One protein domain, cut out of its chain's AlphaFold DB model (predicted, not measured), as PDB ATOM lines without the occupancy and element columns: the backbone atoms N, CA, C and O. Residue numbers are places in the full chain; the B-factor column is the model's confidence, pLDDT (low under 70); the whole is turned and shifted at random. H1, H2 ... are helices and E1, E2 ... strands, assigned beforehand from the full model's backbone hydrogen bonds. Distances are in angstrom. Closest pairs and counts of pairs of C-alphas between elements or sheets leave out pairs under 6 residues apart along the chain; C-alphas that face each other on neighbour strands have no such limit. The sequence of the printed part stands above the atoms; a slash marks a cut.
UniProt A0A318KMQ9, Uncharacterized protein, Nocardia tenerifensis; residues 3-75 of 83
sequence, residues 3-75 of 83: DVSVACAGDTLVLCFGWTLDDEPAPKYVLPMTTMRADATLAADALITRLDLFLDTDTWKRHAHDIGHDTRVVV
ATOM      1  N   ASP A   3      23.688 -33.965 -28.555       81.38
ATOM      2  CA  ASP A   3      22.754 -32.888 -28.172       81.38
ATOM      3  C   ASP A   3      23.264 -31.469 -28.472       81.38
ATOM      4  O   ASP A   3      23.102 -30.535 -27.684       81.38
ATOM      5  N   VAL A   4      23.917 -31.318 -29.627       79.38
ATOM      6  CA  VAL A   4      24.514 -30.049 -30.043       79.38
ATOM      7  C   VAL A   4      23.413 -29.044 -30.359       79.38
ATOM      8  O   VAL A   4      22.556 -29.278 -31.211       79.38
ATOM      9  N   SER A   5      23.469 -27.894 -29.702       80.88
ATOM     10  CA  SER A   5      22.631 -26.736 -29.993       80.88
ATOM     11  C   SER A   5      23.487 -25.482 -30.092       80.88
ATOM     12  O   SER A   5      24.543 -25.370 -29.467       80.88
ATOM     13  N   VAL A   6      23.042 -24.541 -30.920       78.38
ATOM     14  CA  VAL A   6      23.753 -23.291 -31.194       78.38
ATOM     15  C   VAL A   6      22.814 -22.134 -30.894       78.38
ATOM     16  O   VAL A   6      21.684 -22.108 -31.379       78.38
ATOM     17  N   ALA A   7      23.285 -21.175 -30.103       78.31
ATOM     18  CA  ALA A   7      22.572 -19.944 -29.794       78.31
ATOM     19  C   ALA A   7      23.436 -18.721 -30.120       78.31
ATOM     20  O   ALA A   7      24.653 -18.745 -29.942       78.31
ATOM     21  N   CYS A   8      22.804 -17.637 -30.565       75.12
ATOM     22  CA  CYS A   8      23.463 -16.348 -30.768       75.12
ATOM     23  C   CYS A   8      23.119 -15.408 -29.606       75.12
ATOM     24  O   CYS A   8      21.945 -15.213 -29.293       75.12
ATOM     25  N   ALA A   9      24.131 -14.789 -29.002       75.50
ATOM     26  CA  ALA A   9      24.006 -13.758 -27.980       75.50
ATOM     27  C   ALA A   9      24.836 -12.532 -28.400       75.50
ATOM     28  O   ALA A   9      26.029 -12.429 -28.104       75.50
ATOM     29  N   GLY A  10      24.211 -11.615 -29.146       78.06
ATOM     30  CA  GLY A  10      24.926 -10.521 -29.814       78.06
ATOM     31  C   GLY A  10      25.930 -11.067 -30.834       78.06
ATOM     32  O   GLY A  10      25.579 -11.929 -31.635       78.06
ATOM     33  N   ASP A  11      27.184 -10.619 -30.753       73.44
ATOM     34  CA  ASP A  11      28.286 -11.083 -31.616       73.44
ATOM     35  C   ASP A  11      28.903 -12.426 -31.167       73.44
ATOM     36  O   ASP A  11      29.876 -12.920 -31.757       73.44
ATOM     37  N   THR A  12      28.352 -13.018 -30.103       73.50
ATOM     38  CA  THR A  12      28.814 -14.287 -29.537       73.50
ATOM     39  C   THR A  12      27.942 -15.440 -30.017       73.50
ATOM     40  O   THR A  12      26.728 -15.426 -29.824       73.50
ATOM     41  N   LEU A  13      28.561 -16.471 -30.584       76.06
ATOM     42  CA  LEU A  13      27.944 -17.786 -30.723       76.06
ATOM     43  C   LEU A  13      28.227 -18.614 -29.478       76.06
ATOM     44  O   LEU A  13      29.353 -18.657 -28.993       76.06
ATOM     45  N   VAL A  14      27.203 -19.293 -28.986       80.12
ATOM     46  CA  VAL A  14      27.280 -20.210 -27.858       80.12
ATOM     47  C   VAL A  14      26.917 -21.598 -28.365       80.12
ATOM     48  O   VAL A  14      25.784 -21.816 -28.796       80.12
ATOM     49  N   LEU A  15      27.871 -22.528 -28.330       83.69
ATOM     50  CA  LEU A  15      27.591 -23.943 -28.560       83.69
ATOM     51  C   LEU A  15      27.325 -24.627 -27.227       83.69
ATOM     52  O   LEU A  15      28.152 -24.557 -26.322       83.69
ATOM     53  N   CYS A  16      26.199 -25.317 -27.135       85.31
ATOM     54  CA  CYS A  16      25.868 -26.182 -26.017       85.31
ATOM     55  C   CYS A  16      25.888 -27.626 -26.507       85.31
ATOM     56  O   CYS A  16      25.241 -27.935 -27.506       85.31
ATOM     57  N   PHE A  17      26.617 -28.506 -25.832       85.94
ATOM     58  CA  PHE A  17      26.721 -29.906 -26.235       85.94
ATOM     59  C   PHE A  17      26.921 -30.826 -25.031       85.94
ATOM     60  O   PHE A  17      27.485 -30.434 -24.009       85.94
ATOM     61  N   GLY A  18      26.449 -32.063 -25.162       84.88
ATOM     62  CA  GLY A  18      26.794 -33.161 -24.271       84.88
ATOM     63  C   GLY A  18      28.098 -33.814 -24.718       84.88
ATOM     64  O   GLY A  18      28.326 -34.051 -25.911       84.88
ATOM     65  N   TRP A  19      28.972 -34.123 -23.765       80.06
ATOM     66  CA  TRP A  19      30.167 -34.906 -24.049       80.06
ATOM     67  C   TRP A  19      30.473 -35.855 -22.897       80.06
ATOM     68  O   TRP A  19      30.701 -35.436 -21.767       80.06
ATOM     69  N   THR A  20      30.434 -37.150 -23.192       71.19
ATOM     70  CA  THR A  20      30.766 -38.200 -22.233       71.19
ATOM     71  C   THR A  20      32.274 -38.380 -22.227       71.19
ATOM     72  O   THR A  20      32.852 -38.758 -23.244       71.19
ATOM     73  N   LEU A  21      32.896 -38.099 -21.088       67.56
ATOM     74  CA  LEU A  21      34.196 -38.671 -20.760       67.56
ATOM     75  C   LEU A  21      33.924 -40.086 -20.261       67.56
ATOM     76  O   LEU A  21      32.926 -40.281 -19.569       67.56
ATOM     77  N   ASP A  22      34.792 -41.040 -20.591       67.25
ATOM     78  CA  ASP A  22      34.596 -42.473 -20.315       67.25
ATOM     79  C   ASP A  22      34.251 -42.813 -18.843       67.25
ATOM     80  O   ASP A  22      33.752 -43.904 -18.579       67.25
ATOM     81  N   ASP A  23      34.415 -41.869 -17.903       57.78
ATOM     82  CA  ASP A  23      34.221 -42.058 -16.462       57.78
ATOM     83  C   ASP A  23      33.171 -41.142 -15.771       57.78
ATOM     84  O   ASP A  23      33.021 -41.228 -14.552       57.78
ATOM     85  N   GLU A  24      32.410 -40.276 -16.469       57.81
ATOM     86  CA  GLU A  24      31.423 -39.374 -15.817       57.81
ATOM     87  C   GLU A  24      30.062 -39.299 -16.547       57.81
ATOM     88  O   GLU A  24      30.012 -39.354 -17.781       57.81
ATOM     89  N   PRO A  25      28.927 -39.136 -15.822       59.47
ATOM     90  CA  PRO A  25      27.640 -38.840 -16.450       59.47
ATOM     91  C   PRO A  25      27.765 -37.556 -17.274       59.47
ATOM     92  O   PRO A  25      28.243 -36.553 -16.756       59.47
ATOM     93  N   ALA A  26      27.359 -37.613 -18.547       66.25
ATOM     94  CA  ALA A  26      27.629 -36.605 -19.576       66.25
ATOM     95  C   ALA A  26      27.374 -35.160 -19.092       66.25
ATOM     96  O   ALA A  26      26.218 -34.717 -19.083       66.25
ATOM     97  N   PRO A  27      28.423 -34.402 -18.712       72.00
ATOM     98  CA  PRO A  27      28.266 -33.017 -18.308       72.00
ATOM     99  C   PRO A  27      27.800 -32.190 -19.505       72.00
ATOM    100  O   PRO A  27      28.092 -32.511 -20.664       72.00
ATOM    101  N   LYS A  28      27.082 -31.102 -19.233       83.38
ATOM    102  CA  LYS A  28      26.739 -30.128 -20.269       83.38
ATOM    103  C   LYS A  28      27.904 -29.173 -20.450       83.38
ATOM    104  O   LYS A  28      28.412 -28.611 -19.485       83.38
ATOM    105  N   TYR A  29      28.308 -28.952 -21.690       84.06
ATOM    106  CA  TYR A  29      29.385 -28.031 -22.010       84.06
ATOM    107  C   TYR A  29      28.848 -26.836 -22.777       84.06
ATOM    108  O   TYR A  29      27.998 -26.985 -23.654       84.06
ATOM    109  N   VAL A  30      29.352 -25.655 -22.432       83.19
ATOM    110  CA  VAL A  30      29.014 -24.387 -23.077       83.19
ATOM    111  C   VAL A  30      30.291 -23.764 -23.627       83.19
ATOM    112  O   VAL A  30      31.238 -23.537 -22.880       83.19
ATOM    113  N   LEU A  31      30.320 -23.458 -24.919       84.62
ATOM    114  CA  LEU A  31      31.459 -22.842 -25.596       84.62
ATOM    115  C   LEU A  31      31.049 -21.483 -26.183       84.62
ATOM    116  O   LEU A  31      30.407 -21.447 -27.238       84.62
ATOM    117  N   PRO A  32      31.397 -20.364 -25.522       78.75
ATOM    118  CA  PRO A  32      31.208 -19.031 -26.069       78.75
ATOM    119  C   PRO A  32      32.327 -18.692 -27.057       78.75
ATOM    120  O   PRO A  32      33.511 -18.895 -26.787       78.75
ATOM    121  N   MET A  33      31.959 -18.120 -28.197       73.56
ATOM    122  CA  MET A  33      32.890 -17.733 -29.248       73.56
ATOM    123  C   MET A  33      32.480 -16.400 -29.847       73.56
ATOM    124  O   MET A  33      31.342 -16.222 -30.273       73.56
ATOM    125  N   THR A  34      33.421 -15.472 -29.950       66.69
ATOM    126  CA  THR A  34      33.213 -14.227 -30.690       66.69
ATOM    127  C   THR A  34      33.366 -14.519 -32.176       66.69
ATOM    128  O   THR A  34      34.434 -14.929 -32.633       66.69
ATOM    129  N   THR A  35      32.294 -14.340 -32.944       61.25
ATOM    130  CA  THR A  35      32.346 -14.610 -34.382       61.25
ATOM    131  C   THR A  35      32.985 -13.449 -35.122       61.25
ATOM    132  O   THR A  35      32.341 -12.465 -35.470       61.25
ATOM    133  N   MET A  36      34.277 -13.557 -35.423       53.97
ATOM    134  CA  MET A  36      34.829 -12.757 -36.510       53.97
ATOM    135  C   MET A  36      34.422 -13.419 -37.823       53.97
ATOM    136  O   MET A  36      35.006 -14.428 -38.195       53.97
ATOM    137  N   ARG A  37      33.378 -12.866 -38.464       52.12
ATOM    138  CA  ARG A  37      32.994 -13.047 -39.879       52.12
ATOM    139  C   ARG A  37      33.636 -14.267 -40.549       52.12
ATOM    140  O   ARG A  37      34.683 -14.147 -41.181       52.12
ATOM    141  N   ALA A  38      32.989 -15.418 -40.457       45.69
ATOM    142  CA  ALA A  38      33.401 -16.582 -41.216       45.69
ATOM    143  C   ALA A  38      32.167 -17.172 -41.903       45.69
ATOM    144  O   ALA A  38      31.094 -17.258 -41.305       45.69
ATOM    145  N   ASP A  39      32.324 -17.467 -43.191       51.69
ATOM    146  CA  ASP A  39      31.304 -18.030 -44.070       51.69
ATOM    147  C   ASP A  39      30.669 -19.259 -43.403       51.69
ATOM    148  O   ASP A  39      31.376 -20.199 -43.030       51.69
ATOM    149  N   ALA A  40      29.357 -19.201 -43.159       52.72
ATOM    150  CA  ALA A  40      28.686 -19.961 -42.100       52.72
ATOM    151  C   ALA A  40      28.876 -21.483 -42.202       52.72
ATOM    152  O   ALA A  40      28.834 -22.176 -41.190       52.72
ATOM    153  N   THR A  41      29.100 -22.005 -43.409       51.72
ATOM    154  CA  THR A  41      29.242 -23.444 -43.657       51.72
ATOM    155  C   THR A  41      30.680 -23.931 -43.461       51.72
ATOM    156  O   THR A  41      30.910 -24.859 -42.695       51.72
ATOM    157  N   LEU A  42      31.671 -23.276 -44.079       51.34
ATOM    158  CA  LEU A  42      33.090 -23.661 -43.952       51.34
ATOM    159  C   LEU A  42      33.657 -23.350 -42.561       51.34
ATOM    160  O   LEU A  42      34.533 -24.054 -42.062       51.34
ATOM    161  N   ALA A  43      33.144 -22.294 -41.930       58.69
ATOM    162  CA  ALA A  43      33.526 -21.913 -40.582       58.69
ATOM    163  C   ALA A  43      33.050 -22.917 -39.530       58.69
ATOM    164  O   ALA A  43      33.758 -23.145 -38.552       58.69
ATOM    165  N   ALA A  44      31.867 -23.509 -39.727       64.19
ATOM    166  CA  ALA A  44      31.274 -24.444 -38.780       64.19
ATOM    167  C   ALA A  44      32.035 -25.776 -38.744       64.19
ATOM    168  O   ALA A  44      32.376 -26.236 -37.658       64.19
ATOM    169  N   ASP A  45      32.378 -26.349 -39.901       67.62
ATOM    170  CA  ASP A  45      33.116 -27.619 -39.956       67.62
ATOM    171  C   ASP A  45      34.518 -27.481 -39.354       67.62
ATOM    172  O   ASP A  45      34.896 -28.247 -38.468       67.62
ATOM    173  N   ALA A  46      35.268 -26.449 -39.758       69.44
ATOM    174  CA  ALA A  46      36.602 -26.190 -39.218       69.44
ATOM    175  C   ALA A  46      36.575 -25.945 -37.700       69.44
ATOM    176  O   ALA A  46      37.493 -26.345 -36.979       69.44
ATOM    177  N   LEU A  47      35.517 -25.304 -37.204       72.25
ATOM    178  CA  LEU A  47      35.305 -25.092 -35.782       72.25
ATOM    179  C   LEU A  47      35.014 -26.402 -35.046       72.25
ATOM    180  O   LEU A  47      35.639 -26.658 -34.019       72.25
ATOM    181  N   ILE A  48      34.087 -27.215 -35.555       74.25
ATOM    182  CA  ILE A  48      33.720 -28.497 -34.946       74.25
ATOM    183  C   ILE A  48      34.947 -29.405 -34.886       74.25
ATOM    184  O   ILE A  48      35.252 -29.927 -33.820       74.25
ATOM    185  N   THR A  49      35.715 -29.516 -35.976       76.81
ATOM    186  CA  THR A  49      36.972 -30.281 -35.989       76.81
ATOM    187  C   THR A  49      37.962 -29.764 -34.948       76.81
ATOM    188  O   THR A  49      38.611 -30.542 -34.257       76.81
ATOM    189  N   ARG A  50      38.088 -28.443 -34.800       78.00
ATOM    190  CA  ARG A  50      38.995 -27.851 -33.815       78.00
ATOM    191  C   ARG A  50      38.540 -28.110 -32.378       78.00
ATOM    192  O   ARG A  50      39.388 -28.297 -31.507       78.00
ATOM    193  N   LEU A  51      37.235 -28.070 -32.128       80.31
ATOM    194  CA  LEU A  51      36.653 -28.405 -30.835       80.31
ATOM    195  C   LEU A  51      36.924 -29.870 -30.492       80.31
ATOM    196  O   LEU A  51      37.402 -30.143 -29.398       80.31
ATOM    197  N   ASP A  52      36.693 -30.775 -31.441       80.00
ATOM    198  CA  ASP A  52      36.930 -32.212 -31.282       80.00
ATOM    199  C   ASP A  52      38.397 -32.485 -30.911       80.00
ATOM    200  O   ASP A  52      38.684 -33.029 -29.849       80.00
ATOM    201  N   LEU A  53      39.339 -31.930 -31.685       81.31
ATOM    202  CA  LEU A  53      40.777 -32.024 -31.400       81.31
ATOM    203  C   LEU A  53      41.172 -31.438 -30.038       81.31
ATOM    204  O   LEU A  53      42.124 -31.899 -29.413       81.31
ATOM    205  N   PHE A  54      40.501 -30.376 -29.593       82.31
ATOM    206  CA  PHE A  54      40.790 -29.749 -28.308       82.31
ATOM    207  C   PHE A  54      40.303 -30.607 -27.138       82.31
ATOM    208  O   PHE A  54      41.044 -30.794 -26.169       82.31
ATOM    209  N   LEU A  55      39.083 -31.137 -27.246       82.00
ATOM    210  CA  LEU A  55      38.467 -32.010 -26.249       82.00
ATOM    211  C   LEU A  55      39.174 -33.368 -26.160       82.00
ATOM    212  O   LEU A  55      39.319 -33.892 -25.062       82.00
ATOM    213  N   ASP A  56      39.732 -33.874 -27.260       82.00
ATOM    214  CA  ASP A  56      40.546 -35.099 -27.266       82.00
ATOM    215  C   ASP A  56      41.829 -35.004 -26.420       82.00
ATOM    216  O   ASP A  56      42.447 -36.016 -26.089       82.00
ATOM    217  N   THR A  57      42.255 -33.797 -26.033       79.50
ATOM    218  CA  THR A  57      43.444 -33.607 -25.191       79.50
ATOM    219  C   THR A  57      43.072 -33.249 -23.759       79.50
ATOM    220  O   THR A  57      42.252 -32.369 -23.541       79.50
ATOM    221  N   ASP A  58      43.791 -33.753 -22.750       80.62
ATOM    222  CA  ASP A  58      43.593 -33.345 -21.341       80.62
ATOM    223  C   ASP A  58      43.781 -31.836 -21.073       80.62
ATOM    224  O   ASP A  58      43.510 -31.341 -19.974       80.62
ATOM    225  N   THR A  59      44.244 -31.071 -22.067       80.38
ATOM    226  CA  THR A  59      44.431 -29.630 -21.932       80.38
ATOM    227  C   THR A  59      43.122 -28.882 -21.699       80.38
ATOM    228  O   THR A  59      43.156 -27.893 -20.963       80.38
ATOM    229  N   TRP A  60      41.984 -29.372 -22.212       84.06
ATOM    230  CA  TRP A  60      40.680 -28.713 -22.055       84.06
ATOM    231  C   TRP A  60      40.285 -28.522 -20.587       84.06
ATOM    232  O   TRP A  60      39.654 -27.522 -20.258       84.06
ATOM    233  N   LYS A  61      40.723 -29.410 -19.681       84.75
ATOM    234  CA  LYS A  61      40.427 -29.337 -18.239       84.75
ATOM    235  C   LYS A  61      40.896 -28.022 -17.610       84.75
ATOM    236  O   LYS A  61      40.251 -27.509 -16.706       84.75
ATOM    237  N   ARG A  62      41.991 -27.438 -18.115       87.12
ATOM    238  CA  ARG A  62      42.514 -26.131 -17.652       87.12
ATOM    239  C   ARG A  62      41.729 -24.934 -18.188       87.12
ATOM    240  O   ARG A  62      41.907 -23.823 -17.705       87.12
ATOM    241  N   HIS A  63      40.907 -25.172 -19.200       85.12
ATOM    242  CA  HIS A  63      40.087 -24.189 -19.900       85.12
ATOM    243  C   HIS A  63      38.590 -24.373 -19.616       85.12
ATOM    244  O   HIS A  63      37.765 -23.666 -20.194       85.12
ATOM    245  N   ALA A  64      38.244 -25.344 -18.767       87.38
ATOM    246  CA  ALA A  64      36.892 -25.603 -18.323       87.38
ATOM    247  C   ALA A  64      36.650 -24.946 -16.966       87.38
ATOM    248  O   ALA A  64      37.435 -25.090 -16.029       87.38
ATOM    249  N   HIS A  65      35.526 -24.253 -16.864       87.56
ATOM    250  CA  HIS A  65      35.084 -23.561 -15.667       87.56
ATOM    251  C   HIS A  65      33.712 -24.095 -15.273       87.56
ATOM    252  O   HIS A  65      32.782 -24.060 -16.075       87.56
ATOM    253  N   ASP A  66      33.588 -24.605 -14.050       87.75
ATOM    254  CA  ASP A  66      32.299 -25.029 -13.506       87.75
ATOM    255  C   ASP A  66      31.400 -23.802 -13.285       87.75
ATOM    256  O   ASP A  66      31.828 -22.812 -12.684       87.75
ATOM    257  N   ILE A  67      30.172 -23.861 -13.800       88.19
ATOM    258  CA  ILE A  67      29.147 -22.826 -13.611       88.19
ATOM    259  C   ILE A  67      27.907 -23.350 -12.867       88.19
ATOM    260  O   ILE A  67      26.894 -22.654 -12.789       88.19
ATOM    261  N   GLY A  68      27.987 -24.553 -12.290       84.44
ATOM    262  CA  GLY A  68      26.915 -25.238 -11.576       84.44
ATOM    263  C   GLY A  68      26.020 -26.088 -12.481       84.44
ATOM    264  O   GLY A  68      26.121 -26.057 -13.705       84.44
ATOM    265  N   HIS A  69      25.112 -26.853 -11.864       84.06
ATOM    266  CA  HIS A  69      24.129 -27.702 -12.559       84.06
ATOM    267  C   HIS A  69      24.752 -28.666 -13.583       84.06
ATOM    268  O   HIS A  69      24.270 -28.766 -14.715       84.06
ATOM    269  N   ASP A  70      25.854 -29.321 -13.208       84.69
ATOM    270  CA  ASP A  70      26.609 -30.240 -14.071       84.69
ATOM    271  C   ASP A  70      27.018 -29.604 -15.412       84.69
ATOM    272  O   ASP A  70      27.131 -30.279 -16.440       84.69
ATOM    273  N   THR A  71      27.202 -28.277 -15.413       82.81
ATOM    274  CA  THR A  71      27.517 -27.491 -16.603       82.81
ATOM    275  C   THR A  71      28.897 -26.856 -16.482       82.81
ATOM    276  O   THR A  71      29.214 -26.179 -15.503       82.81
ATOM    277  N   ARG A  72      29.724 -27.042 -17.512       87.62
ATOM    278  CA  ARG A  72      31.066 -26.463 -17.610       87.62
ATOM    279  C   ARG A  72      31.143 -25.526 -18.812       87.62
ATOM    280  O   ARG A  72      30.779 -25.894 -19.925       87.62
ATOM    281  N   VAL A  73      31.655 -24.318 -18.611       87.69
ATOM    282  CA  VAL A  73      32.011 -23.409 -19.706       87.69
ATOM    283  C   VAL A  73      33.425 -23.728 -20.159       87.69
ATOM    284  O   VAL A  73      34.349 -23.702 -19.352       87.69
ATOM    285  N   VAL A  74      33.606 -24.006 -21.446       87.06
ATOM    286  CA  VAL A  74      34.907 -24.278 -22.056       87.06
ATOM    287  C   VAL A  74      35.337 -23.059 -22.853       87.06
ATOM    288  O   VAL A  74      34.617 -22.612 -23.739       87.06
ATOM    289  N   VAL A  75      36.524 -22.527 -22.565       84.94
ATOM    290  CA  VAL A  75      37.100 -21.392 -23.298       84.94
ATOM    291  C   VAL A  75      38.289 -21.874 -24.112       84.94
ATOM    292  O   VAL A  75      39.395 -22.044 -23.596       84.94
TER     293      VAL A  75
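AT A GLANCE: This is residues 3 to 75 of the 83 residues of an uncharacterized protein of Nocardia tenerifensis (UniProt A0A318KMQ9). A strongly twisted sheet of five strands makes one wall of this domain, and the long helix H1 runs past it at a distance, leaving an open space between them. The short helix H2 sits at one edge of the sheet and leads from H1 into the strand hairpin E4 and E5. The printed part has 73 residues with two named helices and five named strands, in the order E1 E2 E3 H1 H2 E4 E5; the sheet is mixed, ordered E1, E2, E3, E5, E4, and the class is mixed, helices and strands. The whole is compact, with a radius of gyration of the C-alphas of 12.5 A, and elongated, spanning 37 by 23 by 22 A.

IN THESE COORDINATES: In the sheet, E1 is residues 3 to 9, 19.2 A long, and begins at C-alpha 3 at (22.754, -32.888, -28.172). E2 is residues 12 to 18, 19.7 A, and E3 residues 28 to 34, 20.1 A. E5, residues 71 to 74, ends at C-alpha 74 at (34.907, -24.278, -22.056), and E4 is residues 64 to 68. H1 is residues 40 to 55, 22.2 A long, from C-alpha 40 at (28.686, -19.961, -42.100). H2 is residues 58 to 63.

HOW THE PARTS SIT: E1, E2 and E3 form a meander, each strand the antiparallel neighbour of the one before. N 7 and O 14 of the hairpin E1 and E2 are 2.9 A apart, within hydrogen-bond range, as are N 31 and O 15 of the hairpin E2 and E3, at 2.8 A. E3 and E5 are parallel at 33 degrees, with N 74 and O 30 at 2.8 A. E5 and E4, a hairpin, are antiparallel, with N 73 and O 65 at 2.8 A. The edge strands are E1 and E4, and from edge to edge the strands' lines turn by 92 degrees. H2 is on the sheet but only grazes it, with residues 60 to 63; its closest C-alphas to E5 are those of His 63 and Val 74, 5.6 A apart. H1 is not on the sheet, but only just, with 4 pairs of C-alphas within 10 A, and it is apart from E1, E2, E4 and E5. H1 and H2 are close but not clearly touching, their closest C-alphas, Phe 54 and Trp 60, 6.3 A apart; they run opposite ways at a steep tilt of 69.6 degrees, only just short of about perpendicular. In H1, 11 of 12 O i to N i+4 pairs are within hydrogen-bond range; in H2, 0 of 2, beside 3 of 3 O i to N i+3 pairs.

THE WHOLE: The two C-alphas farthest apart are those of Asp 23 and Arg 37, 37.3 A. The printed part has no cut and no long link; E2 to E3, nine residues, is a short link and the others are tight. Mean pLDDT of the printed part is 75.5, and residues 21 to 26 and 34 to 46 are under 70.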